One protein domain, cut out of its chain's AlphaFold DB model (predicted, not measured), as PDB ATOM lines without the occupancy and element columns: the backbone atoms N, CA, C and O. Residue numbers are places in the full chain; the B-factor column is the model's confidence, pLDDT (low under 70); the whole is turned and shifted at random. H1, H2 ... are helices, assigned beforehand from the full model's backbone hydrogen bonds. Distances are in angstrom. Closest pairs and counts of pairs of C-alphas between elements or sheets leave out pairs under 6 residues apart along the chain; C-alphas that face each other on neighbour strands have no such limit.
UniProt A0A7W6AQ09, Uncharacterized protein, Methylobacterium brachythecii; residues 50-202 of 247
ATOM      1  N   GLU A  50      79.210  51.777  56.077       92.69
ATOM      2  CA  GLU A  50      78.228  51.920  57.158       92.69
ATOM      3  C   GLU A  50      76.911  51.206  56.830       92.69
ATOM      4  O   GLU A  50      76.380  50.464  57.653       92.69
ATOM      5  N   ARG A  51      76.406  51.337  55.595       92.69
ATOM      6  CA  ARG A  51      75.189  50.625  55.156       92.69
ATOM      7  C   ARG A  51      75.364  49.109  55.137       92.69
ATOM      8  O   ARG A  51      74.420  48.380  55.443       92.69
ATOM      9  N   LEU A  52      76.535  48.619  54.731       93.31
ATOM     10  CA  LEU A  52      76.835  47.186  54.740       93.31
ATOM     11  C   LEU A  52      76.982  46.657  56.169       93.31
ATOM     12  O   LEU A  52      76.463  45.579  56.455       93.31
ATOM     13  N   ALA A  53      77.623  47.422  57.056       93.81
ATOM     14  CA  ALA A  53      77.741  47.101  58.473       93.81
ATOM     15  C   ALA A  53      76.358  47.030  59.135       93.81
ATOM     16  O   ALA A  53      76.018  45.995  59.701       93.81
ATOM     17  N   ALA A  54      75.509  48.045  58.937       93.44
ATOM     18  CA  ALA A  54      74.142  48.062  59.460       93.44
ATOM     19  C   ALA A  54      73.319  46.852  58.980       93.44
ATOM     20  O   ALA A  54      72.678  46.168  59.775       93.44
ATOM     21  N   ARG A  55      73.396  46.499  57.688       93.75
ATOM     22  CA  ARG A  55      72.731  45.292  57.160       93.75
ATOM     23  C   ARG A  55      73.286  43.998  57.752       93.75
ATOM     24  O   ARG A  55      72.535  43.047  57.965       93.75
ATOM     25  N   ALA A  56      74.598  43.923  57.971       93.81
ATOM     26  CA  ALA A  56      75.229  42.757  58.576       93.81
ATOM     27  C   ALA A  56      74.791  42.581  60.039       93.81
ATOM     28  O   ALA A  56      74.509  41.453  60.453       93.81
ATOM     29  N   GLU A  57      74.673  43.682  60.783       93.88
ATOM     30  CA  GLU A  57      74.151  43.718  62.150       93.88
ATOM     31  C   GLU A  57      72.682  43.290  62.208       93.88
ATOM     32  O   GLU A  57      72.338  42.392  62.977       93.88
ATOM     33  N   GLU A  58      71.826  43.827  61.335       93.31
ATOM     34  CA  GLU A  58      70.421  43.410  61.220       93.31
ATOM     35  C   GLU A  58      70.295  41.909  60.913       93.31
ATOM     36  O   GLU A  58      69.528  41.183  61.555       93.31
ATOM     37  N   ALA A  59      71.092  41.403  59.967       93.50
ATOM     38  CA  ALA A  59      71.111  39.985  59.621       93.50
ATOM     39  C   ALA A  59      71.646  39.105  60.766       93.50
ATOM     40  O   ALA A  59      71.239  37.948  60.900       93.50
ATOM     41  N   ALA A  60      72.576  39.608  61.580       93.38
ATOM     42  CA  ALA A  60      73.057  38.919  62.776       93.38
ATOM     43  C   ALA A  60      71.979  38.875  63.866       93.38
ATOM     44  O   ALA A  60      71.708  37.802  64.405       93.38
ATOM     45  N   ALA A  61      71.298  39.996  64.118       91.75
ATOM     46  CA  ALA A  61      70.196  40.080  65.070       91.75
ATOM     47  C   ALA A  61      69.043  39.139  64.692       91.75
ATOM     48  O   ALA A  61      68.489  38.451  65.550       91.75
ATOM     49  N   GLN A  62      68.719  39.036  63.399       93.44
ATOM     50  CA  GLN A  62      67.701  38.105  62.913       93.44
ATOM     51  C   GLN A  62      68.105  36.641  63.139       93.44
ATOM     52  O   GLN A  62      67.308  35.858  63.656       93.44
ATOM     53  N   ARG A  63      69.353  36.277  62.809       94.62
ATOM     54  CA  ARG A  63      69.881  34.923  63.053       94.62
ATOM     55  C   ARG A  63      69.851  34.561  64.536       94.62
ATOM     56  O   ARG A  63      69.495  33.434  64.873       94.62
ATOM     57  N   GLN A  64      70.190  35.510  65.404       94.25
ATOM     58  CA  GLN A  64      70.145  35.314  66.847       94.25
ATOM     59  C   GLN A  64      68.708  35.106  67.342       94.25
ATOM     60  O   GLN A  64      68.446  34.135  68.047       94.25
ATOM     61  N   ALA A  65      67.761  35.939  66.905       93.88
ATOM     62  CA  ALA A  65      66.351  35.792  67.265       93.88
ATOM     63  C   ALA A  65      65.781  34.427  66.835       93.88
ATOM     64  O   ALA A  65      65.053  33.778  67.592       93.88
ATOM     65  N   ASP A  66      66.149  33.954  65.641       95.31
ATOM     66  CA  ASP A  66      65.755  32.628  65.165       95.31
ATOM     67  C   ASP A  66      66.390  31.507  66.003       95.31
ATOM     68  O   ASP A  66      65.729  30.504  66.286       95.31
ATOM     69  N   ALA A  67      67.647  31.666  66.425       95.56
ATOM     70  CA  ALA A  67      68.321  30.721  67.312       95.56
ATOM     71  C   ALA A  67      67.648  30.654  68.693       95.56
ATOM     72  O   ALA A  67      67.389  29.559  69.192       95.56
ATOM     73  N   ASP A  68      67.289  31.798  69.275       97.06
ATOM     74  CA  ASP A  68      66.625  31.876  70.580       97.06
ATOM     75  C   ASP A  68      65.232  31.240  70.545       97.06
ATOM     76  O   ASP A  68      64.843  30.491  71.445       97.06
ATOM     77  N   ARG A  69      64.491  31.457  69.452       96.88
ATOM     78  CA  ARG A  69      63.213  30.783  69.222       96.88
ATOM     79  C   ARG A  69      63.385  29.268  69.107       96.88
ATOM     80  O   ARG A  69      62.615  28.523  69.716       96.88
ATOM     81  N   ARG A  70      64.370  28.793  68.335       96.69
ATOM     82  CA  ARG A  70      64.653  27.350  68.190       96.69
ATOM     83  C   ARG A  70      65.027  26.722  69.529       96.69
ATOM     84  O   ARG A  70      64.490  25.666  69.851       96.69
ATOM     85  N   PHE A  71      65.852  27.402  70.322       97.69
ATOM     86  CA  PHE A  71      66.204  26.990  71.678       97.69
ATOM     87  C   PHE A  71      64.955  26.836  72.559       97.69
ATOM     88  O   PHE A  71      64.738  25.775  73.143       97.69
ATOM     89  N   ALA A  72      64.071  27.840  72.595       97.62
ATOM     90  CA  ALA A  72      62.841  27.776  73.387       97.62
ATOM     91  C   ALA A  72      61.922  26.609  72.972       97.62
ATOM     92  O   ALA A  72      61.367  25.908  73.825       97.62
ATOM     93  N   VAL A  73      61.787  26.362  71.663       96.94
ATOM     94  CA  VAL A  73      61.026  25.218  71.130       96.94
ATOM     95  C   VAL A  73      61.663  23.894  71.547       96.94
ATOM     96  O   VAL A  73      60.945  22.964  71.923       96.94
ATOM     97  N   ALA A  74      62.988  23.803  71.482       97.38
ATOM     98  CA  ALA A  74      63.742  22.608  71.819       97.38
ATOM     99  C   ALA A  74      63.620  22.265  73.313       97.38
ATOM    100  O   ALA A  74      63.207  21.152  73.639       97.38
ATOM    101  N   VAL A  75      63.814  23.241  74.211       97.62
ATOM    102  CA  VAL A  75      63.607  23.058  75.661       97.62
ATOM    103  C   VAL A  75      62.192  22.555  75.940       97.62
ATOM    104  O   VAL A  75      62.002  21.571  76.652       97.62
ATOM    105  N   ARG A  76      61.177  23.170  75.322       96.31
ATOM    106  CA  ARG A  76      59.785  22.737  75.483       96.31
ATOM    107  C   ARG A  76      59.564  21.284  75.065       96.31
ATOM    108  O   ARG A  76      58.809  20.574  75.729       96.31
ATOM    109  N   ARG A  77      60.160  20.859  73.948       96.38
ATOM    110  CA  ARG A  77      60.065  19.481  73.443       96.38
ATOM    111  C   ARG A  77      60.690  18.498  74.429       96.38
ATOM    112  O   ARG A  77      60.004  17.565  74.834       96.38
ATOM    113  N   VAL A  78      61.919  18.767  74.870       96.56
ATOM    114  CA  VAL A  78      62.662  17.931  75.828       96.56
ATOM    115  C   VAL A  78      61.907  17.802  77.153       96.56
ATOM    116  O   VAL A  78      61.643  16.693  77.615       96.56
ATOM    117  N   VAL A  79      61.473  18.922  77.741       96.12
ATOM    118  CA  VAL A  79      60.789  18.901  79.044       96.12
ATOM    119  C   VAL A  79      59.459  18.149  78.960       96.12
ATOM    120  O   VAL A  79      59.183  17.307  79.812       96.12
ATOM    121  N   ARG A  80      58.643  18.390  77.921       94.88
ATOM    122  CA  ARG A  80      57.365  17.672  77.743       94.88
ATOM    123  C   ARG A  80      57.557  16.186  77.458       94.88
ATOM    124  O   ARG A  80      56.698  15.394  77.842       94.88
ATOM    125  N   HIS A  81      58.649  15.822  76.788       95.44
ATOM    126  CA  HIS A  81      58.989  14.429  76.548       95.44
ATOM    127  C   HIS A  81      59.285  13.692  77.844       95.44
ATOM    128  O   HIS A  81      58.628  12.705  78.172       95.44
ATOM    129  N   HIS A  82      60.194  14.235  78.643       91.44
ATOM    130  CA  HIS A  82      60.576  13.620  79.903       91.44
ATOM    131  C   HIS A  82      59.514  13.703  80.998       91.44
ATOM    132  O   HIS A  82      59.570  12.911  81.935       91.44
ATOM    133  N   SER A  83      58.549  14.620  80.895       89.31
ATOM    134  CA  SER A  83      57.398  14.672  81.801       89.31
ATOM    135  C   SER A  83      56.263  13.719  81.400       89.31
ATOM    136  O   SER A  83      55.217  13.744  82.039       89.31
ATOM    137  N   GLY A  84      56.404  12.954  80.309       88.50
ATOM    138  CA  GLY A  84      55.362  12.057  79.794       88.50
ATOM    139  C   GLY A  84      54.198  12.760  79.082       88.50
ATOM    140  O   GLY A  84      53.261  12.102  78.643       88.50
ATOM    141  N   ASN A  85      54.255  14.084  78.912       88.00
ATOM    142  CA  ASN A  85      53.184  14.862  78.279       88.00
ATOM    143  C   ASN A  85      53.200  14.764  76.745       88.00
ATOM    144  O   ASN A  85      52.220  15.123  76.093       88.00
ATOM    145  N   ARG A  86      54.322  14.348  76.147       90.12
ATOM    146  CA  ARG A  86      54.449  14.162  74.697       90.12
ATOM    147  C   ARG A  86      55.526  13.141  74.353       90.12
ATOM    148  O   ARG A  86      56.694  13.371  74.618       90.12
ATOM    149  N   VAL A  87      55.180  12.077  73.645       92.88
ATOM    150  CA  VAL A  87      56.195  11.162  73.102       92.88
ATOM    151  C   VAL A  87      56.811  11.783  71.841       92.88
ATOM    152  O   VAL A  87      56.092  12.331  71.006       92.88
ATOM    153  N   LEU A  88      58.140  11.754  71.740       93.44
ATOM    154  CA  LEU A  88      58.913  12.177  70.568       93.44
ATOM    155  C   LEU A  88      59.616  10.950  69.997       93.44
ATOM    156  O   LEU A  88      59.926  10.023  70.751       93.44
ATOM    157  N   SER A  89      59.875  10.942  68.689       96.25
ATOM    158  CA  SER A  89      60.752   9.916  68.119       96.25
ATOM    159  C   SER A  89      62.195  10.111  68.620       96.25
ATOM    160  O   SER A  89      62.563  11.228  68.999       96.25
ATOM    161  N   PRO A  90      63.043   9.064  68.615       96.06
ATOM    162  CA  PRO A  90      64.445   9.195  69.023       96.06
ATOM    163  C   PRO A  90      65.207  10.262  68.225       96.06
ATOM    164  O   PRO A  90      65.992  11.016  68.792       96.06
ATOM    165  N   GLU A  91      64.929  10.377  66.925       96.62
ATOM    166  CA  GLU A  91      65.536  11.388  66.049       96.62
ATOM    167  C   GLU A  91      65.079  12.808  66.407       96.62
ATOM    168  O   GLU A  91      65.889  13.734  66.475       96.62
ATOM    169  N   GLU A  92      63.784  12.991  66.685       96.31
ATOM    170  CA  GLU A  92      63.238  14.283  67.108       96.31
ATOM    171  C   GLU A  92      63.771  14.714  68.473       96.31
ATOM    172  O   GLU A  92      64.006  15.907  68.691       96.31
ATOM    173  N   LEU A  93      63.941  13.756  69.387       96.31
ATOM    174  CA  LEU A  93      64.514  13.997  70.701       96.31
ATOM    175  C   LEU A  93      65.983  14.401  70.573       96.31
ATOM    176  O   LEU A  93      66.339  15.464  71.071       96.31
ATOM    177  N   ALA A  94      66.793  13.641  69.834       95.50
ATOM    178  CA  ALA A  94      68.206  13.951  69.622       95.50
ATOM    179  C   ALA A  94      68.403  15.332  68.970       95.50
ATOM    180  O   ALA A  94      69.270  16.107  69.378       95.50
ATOM    181  N   ALA A  95      67.560  15.692  67.996       95.81
ATOM    182  CA  ALA A  95      67.591  17.015  67.376       95.81
ATOM    183  C   ALA A  95      67.186  18.135  68.352       95.81
ATOM    184  O   ALA A  95      67.764  19.225  68.324       95.81
ATOM    185  N   ALA A  96      66.195  17.891  69.215       96.38
ATOM    186  CA  ALA A  96      65.811  18.844  70.250       96.38
ATOM    187  C   ALA A  96      66.927  18.999  71.293       96.38
ATOM    188  O   ALA A  96      67.282  20.119  71.640       96.38
ATOM    189  N   GLU A  97      67.530  17.903  71.736       96.69
ATOM    190  CA  GLU A  97      68.650  17.903  72.671       96.69
ATOM    191  C   GLU A  97      69.849  18.684  72.117       96.69
ATOM    192  O   GLU A  97      70.334  19.623  72.756       96.69
ATOM    193  N   ALA A  98      70.247  18.411  70.873       95.62
ATOM    194  CA  ALA A  98      71.307  19.159  70.201       95.62
ATOM    195  C   ALA A  98      71.016  20.672  70.129       95.62
ATOM    196  O   ALA A  98      71.927  21.487  70.261       95.62
ATOM    197  N   GLY A  99      69.748  21.060  69.958       94.75
ATOM    198  CA  GLY A  99      69.326  22.462  69.921       94.75
ATOM    199  C   GLY A  99      69.338  23.179  71.277       94.75
ATOM    200  O   GLY A  99      69.371  24.410  71.307       94.75
ATOM    201  N   VAL A 100      69.301  22.438  72.387       96.31
ATOM    202  CA  VAL A 100      69.369  22.986  73.752       96.31
ATOM    203  C   VAL A 100      70.820  23.152  74.209       96.31
ATOM    204  O   VAL A 100      71.158  24.156  74.834       96.31
ATOM    205  N   GLY A 101      71.689  22.203  73.856       94.62
ATOM    206  CA  GLY A 101      73.091  22.181  74.275       94.62
ATOM    207  C   GLY A 101      73.309  21.439  75.597       94.62
ATOM    208  O   GLY A 101      72.447  21.420  76.475       94.62
ATOM    209  N   ALA A 102      74.485  20.818  75.734       94.19
ATOM    210  CA  ALA A 102      74.776  19.827  76.773       94.19
ATOM    211  C   ALA A 102      74.620  20.356  78.210       94.19
ATOM    212  O   ALA A 102      73.928  19.737  79.013       94.19
ATOM    213  N   GLU A 103      75.197  21.519  78.525       93.81
ATOM    214  CA  GLU A 103      75.121  22.106  79.875       93.81
ATOM    215  C   GLU A 103      73.676  22.375  80.302       93.81
ATOM    216  O   GLU A 103      73.261  22.076  81.422       93.81
ATOM    217  N   THR A 104      72.883  22.908  79.374       96.12
ATOM    218  CA  THR A 104      71.484  23.222  79.642       96.12
ATOM    219  C   THR A 104      70.653  21.953  79.791       96.12
ATOM    220  O   THR A 104      69.793  21.887  80.665       96.12
ATOM    221  N   LEU A 105      70.899  20.933  78.966       96.44
ATOM    222  CA  LEU A 105      70.229  19.641  79.104       96.44
ATOM    223  C   LEU A 105      70.496  19.000  80.458       96.44
ATOM    224  O   LEU A 105      69.564  18.492  81.084       96.44
ATOM    225  N   GLU A 106      71.737  19.067  80.928       96.50
ATOM    226  CA  GLU A 106      72.096  18.513  82.224       96.50
ATOM    227  C   GLU A 106      71.402  19.267  83.362       96.50
ATOM    228  O   GLU A 106      70.882  18.651  84.293       96.50
ATOM    229  N   TYR A 107      71.271  20.589  83.236       97.25
ATOM    230  CA  TYR A 107      70.468  21.383  84.162       97.25
ATOM    231  C   TYR A 107      68.974  21.007  84.124       97.25
ATOM    232  O   TYR A 107      68.350  20.836  85.169       97.25
ATOM    233  N   LEU A 108      68.382  20.795  82.944       97.12
ATOM    234  CA  LEU A 108      66.987  20.341  82.828       97.12
ATOM    235  C   LEU A 108      66.780  18.959  83.465       97.12
ATOM    236  O   LEU A 108      65.765  18.706  84.125       97.12
ATOM    237  N   ARG A 109      67.757  18.066  83.301       96.31
ATOM    238  CA  ARG A 109      67.785  16.761  83.956       96.31
ATOM    239  C   ARG A 109      67.879  16.903  85.476       96.31
ATOM    240  O   ARG A 109      67.159  16.191  86.182       96.31
ATOM    241  N   ALA A 110      68.697  17.831  85.967       97.06
ATOM    242  CA  ALA A 110      68.786  18.163  87.382       97.06
ATOM    243  C   ALA A 110      67.444  18.677  87.928       97.06
ATOM    244  O   ALA A 110      66.953  18.140  88.921       97.06
ATOM    245  N   CYS A 111      66.779  19.615  87.237       96.75
ATOM    246  CA  CYS A 111      65.442  20.082  87.617       96.75
ATOM    247  C   CYS A 111      64.450  18.919  87.749       96.75
ATOM    248  O   CYS A 111      63.730  18.837  88.742       96.75
ATOM    249  N   ARG A 112      64.447  17.982  86.789       95.56
ATOM    250  CA  ARG A 112      63.568  16.804  86.826       95.56
ATOM    251  C   ARG A 112      63.834  15.921  88.045       95.56
ATOM    252  O   ARG A 112      62.884  15.527  88.713       95.56
ATOM    253  N   LEU A 113      65.099  15.611  88.336       95.56
ATOM    254  CA  LEU A 113      65.471  14.800  89.502       95.56
ATOM    255  C   LEU A 113      65.086  15.484  90.818       95.56
ATOM    256  O   LEU A 113      64.600  14.828  91.733       95.56
ATOM    257  N   ALA A 114      65.245  16.804  90.887       95.12
ATOM    258  CA  ALA A 114      64.866  17.609  92.043       95.12
ATOM    259  C   ALA A 114      63.348  17.854  92.171       95.12
ATOM    260  O   ALA A 114      62.917  18.464  93.150       95.12
ATOM    261  N   GLY A 115      62.533  17.444  91.189       94.19
ATOM    262  CA  GLY A 115      61.103  17.765  91.138       94.19
ATOM    263  C   GLY A 115      60.807  19.258  90.938       94.19
ATOM    264  O   GLY A 115      59.722  19.727  91.279       94.19
ATOM    265  N   ILE A 116      61.765  20.024  90.410       94.50
ATOM    266  CA  ILE A 116      61.629  21.456  90.133       94.50
ATOM    267  C   ILE A 116      60.966  21.630  88.768       94.50
ATOM    268  O   ILE A 116      61.429  21.102  87.756       94.50
ATOM    269  N   GLN A 117      59.889  22.411  88.724       92.94
ATOM    270  CA  GLN A 117      59.205  22.708  87.473       92.94
ATOM    271  C   GLN A 117      60.036  23.675  86.622       92.94
ATOM    272  O   GLN A 117      60.243  24.830  86.991       92.94
ATOM    273  N   THR A 118      60.474  23.218  85.449       93.62
ATOM    274  CA  THR A 118      61.121  24.092  84.467       93.62
ATOM    275  C   THR A 118      60.085  25.033  83.839       93.62
ATOM    276  O   THR A 118      59.047  24.558  83.356       93.62
ATOM    277  N   PRO A 119      60.339  26.354  83.789       90.56
ATOM    278  CA  PRO A 119      59.483  27.269  83.046       90.56
ATOM    279  C   PRO A 119      59.523  26.921  81.554       90.56
ATOM    280  O   PRO A 119      60.585  26.678  80.999       90.56
ATOM    281  N   ILE A 120      58.367  26.908  80.894       94.38
ATOM    282  CA  ILE A 120      58.250  26.671  79.449       94.38
ATOM    283  C   ILE A 120      57.534  27.864  78.823       94.38
ATOM    284  O   ILE A 120      56.478  28.279  79.303       94.38
ATOM    285  N   LEU A 121      58.059  28.376  77.708       94.06
ATOM    286  CA  LEU A 121      57.351  29.377  76.911       94.06
ATOM    287  C   LEU A 121      56.153  28.767  76.159       94.06
ATOM    288  O   LEU A 121      56.270  27.764  75.442       94.06
ATOM    289  N   GLY A 122      54.994  29.408  76.322       90.94
ATOM    290  CA  GLY A 122      53.780  29.135  75.551       90.94
ATOM    291  C   GLY A 122      53.929  29.511  74.074       90.94
ATOM    292  O   GLY A 122      54.857  30.227  73.693       90.94
ATOM    293  N   ASP A 123      53.028  29.002  73.231       89.69
ATOM    294  CA  ASP A 123      53.027  29.284  71.786       89.69
ATOM    295  C   ASP A 123      52.840  30.776  71.477       89.69
ATOM    296  O   ASP A 123      53.450  31.292  70.543       89.69
ATOM    297  N   ASP A 124      52.071  31.475  72.312       90.44
ATOM    298  CA  ASP A 124      51.840  32.920  72.275       90.44
ATOM    299  C   ASP A 124      53.124  33.737  72.485       90.44
ATOM    300  O   ASP A 124      53.289  34.803  71.898       90.44
ATOM    301  N   ARG A 125      54.054  33.233  73.304       92.44
ATOM    302  CA  ARG A 125      55.286  33.947  73.684       92.44
ATOM    303  C   ARG A 125      56.504  33.546  72.868       92.44
ATOM    304  O   ARG A 125      57.515  34.233  72.924       92.44
ATOM    305  N   ILE A 126      56.434  32.441  72.129       93.38
ATOM    306  CA  ILE A 126      57.574  31.914  71.366       93.38
ATOM    307  C   ILE A 126      57.864  32.727  70.096       93.38
ATOM    308  O   ILE A 126      58.916  32.567  69.482       93.38
ATOM    309  N   THR A 127      56.916  33.564  69.673       90.75
ATOM    310  CA  THR A 127      57.056  34.492  68.544       90.75
ATOM    311  C   THR A 127      57.643  35.842  68.965       90.75
ATOM    312  O   THR A 127      58.164  36.564  68.115       90.75
ATOM    313  N   ASP A 128      57.601  36.171  70.261       95.12
ATOM    314  CA  ASP A 128      58.152  37.403  70.823       95.12
ATOM    315  C   ASP A 128      59.667  37.261  71.030       95.12
ATOM    316  O   ASP A 128      60.137  36.528  71.904       95.12
ATOM    317  N   ARG A 129      60.428  38.006  70.222       94.56
ATOM    318  CA  ARG A 129      61.897  37.960  70.187       94.56
ATOM    319  C   ARG A 129      62.530  38.346  71.521       94.56
ATOM    320  O   ARG A 129      63.511  37.731  71.932       94.56
ATOM    321  N   VAL A 130      61.974  39.351  72.200       95.25
ATOM    322  CA  VAL A 130      62.524  39.845  73.470       95.25
ATOM    323  C   VAL A 130      62.325  38.787  74.548       95.25
ATOM    324  O   VAL A 130      63.238  38.501  75.321       95.25
ATOM    325  N   ARG A 131      61.157  38.136  74.558       96.25
ATOM    326  CA  ARG A 131      60.866  37.056  75.507       96.25
ATOM    327  C   ARG A 131      61.694  35.808  75.254       96.25
ATOM    328  O   ARG A 131      62.156  35.216  76.225       96.25
ATOM    329  N   THR A 132      61.894  35.392  74.002       97.00
ATOM    330  CA  THR A 132      62.718  34.206  73.715       97.00
ATOM    331  C   THR A 132      64.182  34.436  74.072       97.00
ATOM    332  O   THR A 132      64.800  33.542  74.648       97.00
ATOM    333  N   ALA A 133      64.713  35.634  73.809       96.88
ATOM    334  CA  ALA A 133      66.065  36.009  74.214       96.88
ATOM    335  C   ALA A 133      66.214  36.029  75.746       96.88
ATOM    336  O   ALA A 133      67.112  35.385  76.288       96.88
ATOM    337  N   ALA A 134      65.289  36.688  76.454       97.38
ATOM    338  CA  ALA A 134      65.293  36.736  77.916       97.38
ATOM    339  C   ALA A 134      65.151  35.341  78.545       97.38
ATOM    340  O   ALA A 134      65.836  35.024  79.509       97.38
ATOM    341  N   TYR A 135      64.300  34.487  77.972       97.75
ATOM    342  CA  TYR A 135      64.125  33.107  78.417       97.75
ATOM    343  C   TYR A 135      65.400  32.280  78.254       97.75
ATOM    344  O   TYR A 135      65.780  31.553  79.170       97.75
ATOM    345  N   ARG A 136      66.080  32.398  77.106       97.31
ATOM    346  CA  ARG A 136      67.361  31.721  76.893       97.31
ATOM    347  C   ARG A 136      68.407  32.206  77.894       97.31
ATOM    348  O   ARG A 136      69.070  31.379  78.507       97.31
ATOM    349  N   ALA A 137      68.522  33.519  78.081       97.06
ATOM    350  CA  ALA A 137      69.467  34.108  79.025       97.06
ATOM    351  C   ALA A 137      69.200  33.664  80.474       97.06
ATOM    352  O   ALA A 137      70.131  33.237  81.149       97.06
ATOM    353  N   ASP A 138      67.944  33.697  80.933       96.94
ATOM    354  CA  ASP A 138      67.556  33.251  82.280       96.94
ATOM    355  C   ASP A 138      67.894  31.773  82.499       96.94
ATOM    356  O   ASP A 138      68.470  31.406  83.519       96.94
ATOM    357  N   LEU A 139      67.584  30.915  81.527       96.44
ATOM    358  CA  LEU A 139      67.787  29.480  81.678       96.44
ATOM    359  C   LEU A 139      69.277  29.099  81.657       96.44
ATOM    360  O   LEU A 139      69.694  28.249  82.444       96.44
ATOM    361  N   LEU A 140      70.086  29.775  80.834       96.25
ATOM    362  CA  LEU A 140      71.548  29.644  80.854       96.25
ATOM    363  C   LEU A 140      72.147  30.158  82.168       96.25
ATOM    364  O   LEU A 140      72.981  29.481  82.764       96.25
ATOM    365  N   ALA A 141      71.693  31.316  82.651       95.94
ATOM    366  CA  ALA A 141      72.150  31.867  83.922       95.94
ATOM    367  C   ALA A 141      71.832  30.909  85.079       95.94
ATOM    368  O   ALA A 141      72.719  30.561  85.852       95.94
ATOM    369  N   ARG A 142      70.599  30.392  85.149       95.25
ATOM    370  CA  ARG A 142      70.198  29.400  86.158       95.25
ATOM    371  C   ARG A 142      71.056  28.142  86.112       95.25
ATOM    372  O   ARG A 142      71.496  27.693  87.166       95.25
ATOM    373  N   ALA A 143      71.343  27.612  84.923       95.50
ATOM    374  CA  ALA A 143      72.218  26.450  84.782       95.50
ATOM    375  C   ALA A 143      73.602  26.679  85.419       95.50
ATOM    376  O   ALA A 143      74.182  25.743  85.968       95.50
ATOM    377  N   GLN A 144      74.092  27.922  85.414       95.38
ATOM    378  CA  GLN A 144      75.393  28.307  85.964       95.38
ATOM    379  C   GLN A 144      75.353  28.788  87.423       95.38
ATOM    380  O   GLN A 144      76.388  28.778  88.086       95.38
ATOM    381  N   THR A 145      74.199  29.222  87.942       95.06
ATOM    382  CA  THR A 145      74.128  29.881  89.260       95.06
ATOM    383  C   THR A 145      73.184  29.228  90.265       95.06
ATOM    384  O   THR A 145      73.282  29.538  91.452       95.06
ATOM    385  N   ASP A 146      72.260  28.357  89.845       95.56
ATOM    386  CA  ASP A 146      71.249  27.750  90.728       95.56
ATOM    387  C   ASP A 146      71.824  26.621  91.600       95.56
ATOM    388  O   ASP A 146      71.510  25.439  91.450       95.56
ATOM    389  N   ALA A 147      72.694  26.989  92.535       95.62
ATOM    390  CA  ALA A 147      73.354  26.045  93.424       95.62
ATOM    391  C   ALA A 147      72.363  25.249  94.291       95.62
ATOM    392  O   ALA A 147      72.601  24.076  94.562       95.62
ATOM    393  N   GLU A 148      71.231  25.836  94.693       95.31
ATOM    394  CA  GLU A 148      70.217  25.104  95.457       95.31
ATOM    395  C   GLU A 148      69.493  24.053  94.615       95.31
ATOM    396  O   GLU A 148      69.264  22.943  95.098       95.31
ATOM    397  N   GLY A 149      69.123  24.386  93.376       95.81
ATOM    398  CA  GLY A 149      68.498  23.439  92.458       95.81
ATOM    399  C   GLY A 149      69.413  22.255  92.158       95.81
ATOM    400  O   GLY A 149      68.985  21.101  92.251       95.81
ATOM    401  N   TRP A 150      70.691  22.534  91.898       97.06
ATOM    402  CA  TRP A 150      71.715  21.512  91.686       97.06
ATOM    403  C   TRP A 150      71.968  20.641  92.929       97.06
ATOM    404  O   TRP A 150      72.025  19.419  92.802       97.06
ATOM    405  N   ASP A 151      72.051  21.228  94.129       96.56
ATOM    406  CA  ASP A 151      72.213  20.492  95.397       96.56
ATOM    407  C   ASP A 151      71.038  19.528  95.642       96.56
ATOM    408  O   ASP A 151      71.233  18.345  95.927       96.56
ATOM    409  N   ARG A 152      69.795  19.990  95.435       96.75
ATOM    410  CA  ARG A 152      68.596  19.137  95.554       96.75
ATOM    411  C   ARG A 152      68.606  17.991  94.548       96.75
ATOM    412  O   ARG A 152      68.266  16.864  94.908       96.75
ATOM    413  N   ALA A 153      68.998  18.264  93.305       96.94
ATOM    414  CA  ALA A 153      69.092  17.251  92.261       96.94
ATOM    415  C   ALA A 153      70.144  16.188  92.592       96.94
ATOM    416  O   ALA A 153      69.896  14.997  92.409       96.94
ATOM    417  N   TRP A 154      71.291  16.613  93.124       96.06
ATOM    418  CA  TRP A 154      72.360  15.722  93.558       96.06
ATOM    419  C   TRP A 154      71.907  14.797  94.690       96.06
ATOM    420  O   TRP A 154      72.069  13.582  94.604       96.06
ATOM    421  N   VAL A 155      71.254  15.345  95.719       95.88
ATOM    422  CA  VAL A 155      70.701  14.545  96.824       95.88
ATOM    423  C   VAL A 155      69.641  13.557  96.322       95.88
ATOM    424  O   VAL A 155      69.638  12.394  96.732       95.88
ATOM    425  N   ALA A 156      68.762  13.986  95.411       96.75
ATOM    426  CA  ALA A 156      67.762  13.111  94.803       96.75
ATOM    427  C   ALA A 156      68.404  11.975  93.989       96.75
ATOM    428  O   ALA A 156      67.958  10.830  94.078       96.75
ATOM    429  N   LEU A 157      69.480  12.266  93.251       96.50
ATOM    430  CA  LEU A 157      70.243  11.261  92.515       96.50
ATOM    431  C   LEU A 157      70.887  10.242  93.458       96.50
ATOM    432  O   LEU A 157      70.737   9.045  93.233       96.50
ATOM    433  N   LEU A 158      71.562  10.693  94.520       96.25
ATOM    434  CA  LEU A 158      72.192   9.800  95.497       96.25
ATOM    435  C   LEU A 158      71.173   8.855  96.134       96.25
ATOM    436  O   LEU A 158      71.441   7.664  96.291       96.25
ATOM    437  N   LYS A 159      69.983   9.370  96.453       96.31
ATOM    438  CA  LYS A 159      68.879   8.547  96.949       96.31
ATOM    439  C   LYS A 159      68.441   7.514  95.908       96.31
ATOM    440  O   LYS A 159      68.348   6.338  96.238       96.31
ATOM    441  N   ALA A 160      68.237   7.930  94.660       94.56
ATOM    442  CA  ALA A 160      67.847   7.027  93.579       94.56
ATOM    443  C   ALA A 160      68.904   5.940  93.301       94.56
ATOM    444  O   ALA A 160      68.548   4.792  93.055       94.56
ATOM    445  N   GLN A 161      70.196   6.268  93.390       96.31
ATOM    446  CA  GLN A 161      71.291   5.299  93.270       96.31
ATOM    447  C   GLN A 161      71.312   4.312  94.439       96.31
ATOM    448  O   GLN A 161      71.467   3.112  94.227       96.31
ATOM    449  N   ALA A 162      71.124   4.793  95.670       95.62
ATOM    450  CA  ALA A 162      71.032   3.927  96.842       95.62
ATOM    451  C   ALA A 162      69.831   2.970  96.753       95.62
ATOM    452  O   ALA A 162      69.966   1.783  97.053       95.62
ATOM    453  N   ASP A 163      68.679   3.464  96.295       95.62
ATOM    454  CA  ASP A 163      67.482   2.652  96.077       95.62
ATOM    455  C   ASP A 163      67.698   1.609  94.967       95.62
ATOM    456  O   ASP A 163      67.370   0.440  95.173       95.62
ATOM    457  N   ALA A 164      68.324   1.985  93.845       94.75
ATOM    458  CA  ALA A 164      68.655   1.062  92.755       94.75
ATOM    459  C   ALA A 164      69.588  -0.066  93.224       94.75
ATOM    460  O   ALA A 164      69.286  -1.243  93.021       94.75
ATOM    461  N   ARG A 165      70.654   0.268  93.968       95.75
ATOM    462  CA  ARG A 165      71.564  -0.723  94.577       95.75
ATOM    463  C   ARG A 165      70.842  -1.690  95.509       95.75
ATOM    464  O   ARG A 165      71.179  -2.867  95.550       95.75
ATOM    465  N   ARG A 166      69.861  -1.197  96.269       95.75
ATOM    466  CA  ARG A 166      69.087  -2.015  97.211       95.75
ATOM    467  C   ARG A 166      68.175  -3.016  96.500       95.75
ATOM    468  O   ARG A 166      67.964  -4.104  97.027       95.75
ATOM    469  N   VAL A 167      67.614  -2.641  95.352       95.44
ATOM    470  CA  VAL A 167      66.668  -3.470  94.581       95.44
ATOM    471  C   VAL A 167      67.380  -4.336  93.528       95.44
ATOM    472  O   VAL A 167      66.820  -5.332  93.081       95.44
ATOM    473  N   GLY A 168      68.636  -4.023  93.194       93.69
ATOM    474  CA  GLY A 168      69.397  -4.698  92.137       93.69
ATOM    475  C   GLY A 168      69.133  -4.133  90.736       93.69
ATOM    476  O   GLY A 168      69.463  -4.782  89.745       93.69
ATOM    477  N   ASP A 169      68.546  -2.939  90.658       94.38
ATOM    478  CA  ASP A 169      68.282  -2.223  89.411       94.38
ATOM    479  C   ASP A 169      69.538  -1.480  88.918       94.38
ATOM    480  O   ASP A 169      70.418  -1.135  89.718       94.38
ATOM    481  N   PRO A 170      69.643  -1.184  87.610       93.25
ATOM    482  CA  PRO A 170      70.739  -0.380  87.083       93.25
ATOM    483  C   PRO A 170      70.749   1.022  87.706       93.25
ATOM    484  O   PRO A 170      69.723   1.703  87.776       93.25
ATOM    485  N   GLU A 171      71.930   1.475  88.127       92.94
ATOM    486  CA  GLU A 171      72.079   2.795  88.738       92.94
ATOM    487  C   GLU A 171      71.805   3.921  87.727       92.94
ATOM    488  O   GLU A 171      72.297   3.879  86.593       92.94
ATOM    489  N   PRO A 172      71.066   4.974  88.122       92.50
ATOM    490  CA  PRO A 172      70.900   6.143  87.277       92.50
ATOM    491  C   PRO A 172      72.249   6.844  87.070       92.50
ATOM    492  O   PRO A 172      73.041   7.003  88.004       92.50
ATOM    493  N   ALA A 173      72.485   7.302  85.836       92.94
ATOM    494  CA  ALA A 173      73.726   7.970  85.454       92.94
ATOM    495  C   ALA A 173      74.053   9.180  86.355       92.94
ATOM    496  O   ALA A 173      73.153   9.855  86.857       92.94
ATOM    497  N   GLY A 174      75.340   9.493  86.521       93.19
ATOM    498  CA  GLY A 174      75.800  10.668  87.275       93.19
ATOM    499  C   GLY A 174      75.296  11.989  86.688       93.19
ATOM    500  O   GLY A 174      75.018  12.047  85.491       93.19
ATOM    501  N   LEU A 175      75.174  13.034  87.515       94.00
ATOM    502  CA  LEU A 175      74.947  14.406  87.047       94.00
ATOM    503  C   LEU A 175      76.285  15.111  86.787       94.00
ATOM    504  O   LEU A 175      77.175  15.059  87.638       94.00
ATOM    505  N   VAL A 176      76.414  15.813  85.660       94.62
ATOM    506  CA  VAL A 176      77.590  16.659  85.375       94.62
ATOM    507  C   VAL A 176      77.328  18.085  85.862       94.62
ATOM    508  O   VAL A 176      76.736  18.904  85.165       94.62
ATOM    509  N   ILE A 177      77.758  18.386  87.089       93.19
ATOM    510  CA  ILE A 177      77.579  19.711  87.702       93.19
ATOM    511  C   ILE A 177      78.746  20.626  87.291       93.19
ATOM    512  O   ILE A 177      79.898  20.238  87.516       93.19
ATOM    513  N   PRO A 178      78.500  21.840  86.760       94.25
ATOM    514  CA  PRO A 178      79.564  22.792  86.439       94.25
ATOM    515  C   PRO A 178      80.461  23.101  87.648       94.25
ATOM    516  O   PRO A 178      79.970  23.249  88.768       94.25
ATOM    517  N   GLY A 179      81.775  23.238  87.434       93.31
ATOM    518  CA  GLY A 179      82.740  23.468  88.521       93.31
ATOM    519  C   GLY A 179      82.425  24.708  89.367       93.31
ATOM    520  O   GLY A 179      82.494  24.663  90.595       93.31
ATOM    521  N   ASP A 180      81.978  25.792  88.731       93.38
ATOM    522  CA  ASP A 180      81.575  27.018  89.430       93.38
ATOM    523  C   ASP A 180      80.365  26.794  90.345       93.38
ATOM    524  O   ASP A 180      80.342  27.272  91.481       93.38
ATOM    525  N   VAL A 181      79.398  25.989  89.903       95.06
ATOM    526  CA  VAL A 181      78.239  25.599  90.715       95.06
ATOM    527  C   VAL A 181      78.673  24.726  91.890       95.06
ATOM    528  O   VAL A 181      78.192  24.936  93.000       95.06
ATOM    529  N   GLN A 182      79.608  23.790  91.696       94.44
ATOM    530  CA  GLN A 182      80.142  22.977  92.800       94.44
ATOM    531  C   GLN A 182      80.767  23.863  93.888       94.44
ATOM    532  O   GLN A 182      80.521  23.655  95.078       94.44
ATOM    533  N   ASN A 183      81.501  24.907  93.489       94.38
ATOM    534  CA  ASN A 183      82.053  25.897  94.416       94.38
ATOM    535  C   ASN A 183      80.951  26.678  95.152       94.38
ATOM    536  O   ASN A 183      81.081  26.948  96.348       94.38
ATOM    537  N   LEU A 184      79.861  27.042  94.468       93.94
ATOM    538  CA  LEU A 184      78.707  27.694  95.095       93.94
ATOM    539  C   LEU A 184      78.000  26.770  96.096       93.94
ATOM    540  O   LEU A 184      77.698  27.201  97.207       93.94
ATOM    541  N   ILE A 185      77.799  25.497  95.748       94.31
ATOM    542  CA  ILE A 185      77.224  24.480  96.639       94.31
ATOM    543  C   ILE A 185      78.100  24.315  97.887       94.31
ATOM    544  O   ILE A 185      77.594  24.357  99.008       94.31
ATOM    545  N   ALA A 186      79.421  24.208  97.722       94.38
ATOM    546  CA  ALA A 186      80.354  24.106  98.842       94.38
ATOM    547  C   ALA A 186      80.276  25.327  99.776       94.38
ATOM    548  O   ALA A 186      80.224  25.165 100.997       94.38
ATOM    549  N   LYS A 187      80.194  26.545  99.217       94.69
ATOM    550  CA  LYS A 187      79.989  27.780  99.995       94.69
ATOM    551  C   LYS A 187      78.658  27.768 100.747       94.69
ATOM    552  O   LYS A 187      78.638  28.080 101.933       94.69
ATOM    553  N   LEU A 188      77.565  27.346 100.102       93.19
ATOM    554  CA  LEU A 188      76.255  27.224 100.750       93.19
ATOM    555  C   LEU A 188      76.292  26.260 101.942       93.19
ATOM    556  O   LEU A 188      75.739  26.568 102.999       93.19
ATOM    557  N   HIS A 189      76.955  25.108 101.803       93.06
ATOM    558  CA  HIS A 189      77.114  24.150 102.900       93.06
ATOM    559  C   HIS A 189      77.998  24.703 104.021       93.06
ATOM    560  O   HIS A 189      77.625  24.593 105.190       93.06
ATOM    561  N   ALA A 190      79.111  25.362 103.690       93.50
ATOM    562  CA  ALA A 190      79.975  26.015 104.673       93.50
ATOM    563  C   ALA A 190      79.225  27.098 105.470       93.50
ATOM    564  O   ALA A 190      79.305  27.130 106.698       93.50
ATOM    565  N   ASP A 191      78.421  27.925 104.798       92.00
ATOM    566  CA  ASP A 191      77.602  28.958 105.434       92.00
ATOM    567  C   ASP A 191      76.504  28.361 106.321       92.00
ATOM    568  O   ASP A 191      76.256  28.854 107.427       92.00
ATOM    569  N   ARG A 192      75.836  27.286 105.873       90.88
ATOM    570  CA  ARG A 192      74.840  26.565 106.686       90.88
ATOM    571  C   ARG A 192      75.483  25.977 107.940       90.88
ATOM    572  O   ARG A 192      74.946  26.169 109.031       90.88
ATOM    573  N   LEU A 193      76.638  25.326 107.809       91.19
ATOM    574  CA  LEU A 193      77.387  24.777 108.941       91.19
ATOM    575  C   LEU A 193      77.829  25.883 109.903       91.19
ATOM    576  O   LEU A 193      77.577  25.773 111.097       91.19
ATOM    577  N   ALA A 194      78.380  26.989 109.400       91.00
ATOM    578  CA  ALA A 194      78.776  28.130 110.225       91.00
ATOM    579  C   ALA A 194      77.590  28.753 110.987       91.00
ATOM    580  O   ALA A 194      77.730  29.188 112.131       91.00
ATOM    581  N   ARG A 195      76.396  28.791 110.382       89.25
ATOM    582  CA  ARG A 195      75.168  29.237 111.063       89.25
ATOM    583  C   ARG A 195      74.713  28.244 112.133       89.25
ATOM    584  O   ARG A 195      74.276  28.679 113.198       89.25
ATOM    585  N   LEU A 196      74.809  26.940 111.872       89.19
ATOM    586  CA  LEU A 196      74.459  25.892 112.836       89.19
ATOM    587  C   LEU A 196      75.410  25.886 114.038       89.19
ATOM    588  O   LEU A 196      74.937  25.869 115.173       89.19
ATOM    589  N   THR A 197      76.721  25.998 113.813       87.50
ATOM    590  CA  THR A 197      77.711  26.054 114.898       87.50
ATOM    591  C   THR A 197      77.548  27.306 115.756       87.50
ATOM    592  O   THR A 197      77.605  27.216 116.979       87.50
ATOM    593  N   ARG A 198      77.239  28.471 115.161       84.81
ATOM    594  CA  ARG A 198      76.907  29.691 115.927       84.81
ATOM    595  C   ARG A 198      75.637  29.541 116.762       84.81
ATOM    596  O   ARG A 198      75.588  30.058 117.873       84.81
ATOM    597  N   ARG A 199      74.612  28.844 116.259       78.00
ATOM    598  CA  ARG A 199      73.379  28.582 117.023       78.00
ATOM    599  C   ARG A 199      73.624  27.625 118.188       78.00
ATOM    600  O   ARG A 199      73.141  27.893 119.280       78.00
ATOM    601  N   GLN A 200      74.420  26.577 117.985       72.50
ATOM    602  CA  GLN A 200      74.811  25.658 119.059       72.50
ATOM    603  C   GLN A 200      75.721  26.340 120.097       72.50
ATOM    604  O   GLN A 200      75.516  26.165 121.293       72.50
ATOM    605  N   GLY A 201      76.655  27.196 119.667       60.72
ATOM    606  CA  GLY A 201      77.511  27.984 120.562       60.72
ATOM    607  C   GLY A 201      76.784  29.113 121.305       60.72
ATOM    608  O   GLY A 201      77.164  29.450 122.420       60.72
ATOM    609  N   GLY A 202      75.714  29.675 120.729       56.88
ATOM    610  CA  GLY A 202      74.876  30.700 121.367       56.88
ATOM    611  C   GLY A 202      73.865  30.153 122.380       56.88
ATOM    612  O   GLY A 202      73.372  30.909 123.211       56.88
TER     613      GLY A 202
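What this domain is: This is residues 50 to 202 of the 247 residues of an uncharacterized protein of Methylobacterium brachythecii (UniProt A0A7W6AQ09). Crossed helices make a loose, elongated body with H3 near its middle, and two long helices stick out as arms with residues 50 to 60 of H1 and 190 to 202 of H6. H4 bridges the two, H2 packs on H1, and H5 makes a corner with H6. The printed part has 153 residues with six named helices, H1 to H6 in order along the chain, which hold 118 of them, and no named strand; the class is all helix, the radius of gyration of the C-alphas is 19.6 A and the spans are 68 by 43 by 26 A.

How they stand to each other: Start at H1, residues 50 to 82; its residues 70 to 78 touch H2, residues 90 to 100, closest at C-alphas 74 and 96, 4.6 A. H3, residues 102 to 113, touches H5, residues 147 to 167, at C-alphas 110 and 153, 5.0 A. The hub H4, residues 129 to 145, touches H1, H3 and H6, residues 179 to 202, closest at C-alphas 68 and 132, 5.5 A, 107 and 143, 5.4 A, and 145 and 181, 6.1 A. H5 and H6 touch about perpendicular, at 88 degrees. In the six helices every O i to N i+4 pair is within hydrogen-bond range.

Where its parts are: Find C-alpha 50 at (78.228, 51.920, 57.158); H1 runs 47.9 A from there. H6, 34.5 A, ends at C-alpha 202, (74.876, 30.700, 121.367).

The domain as a whole: The printed part has no cut; links H3 to H4 and H5 to H6 are long. Residues 201 to 202 are under pLDDT 70.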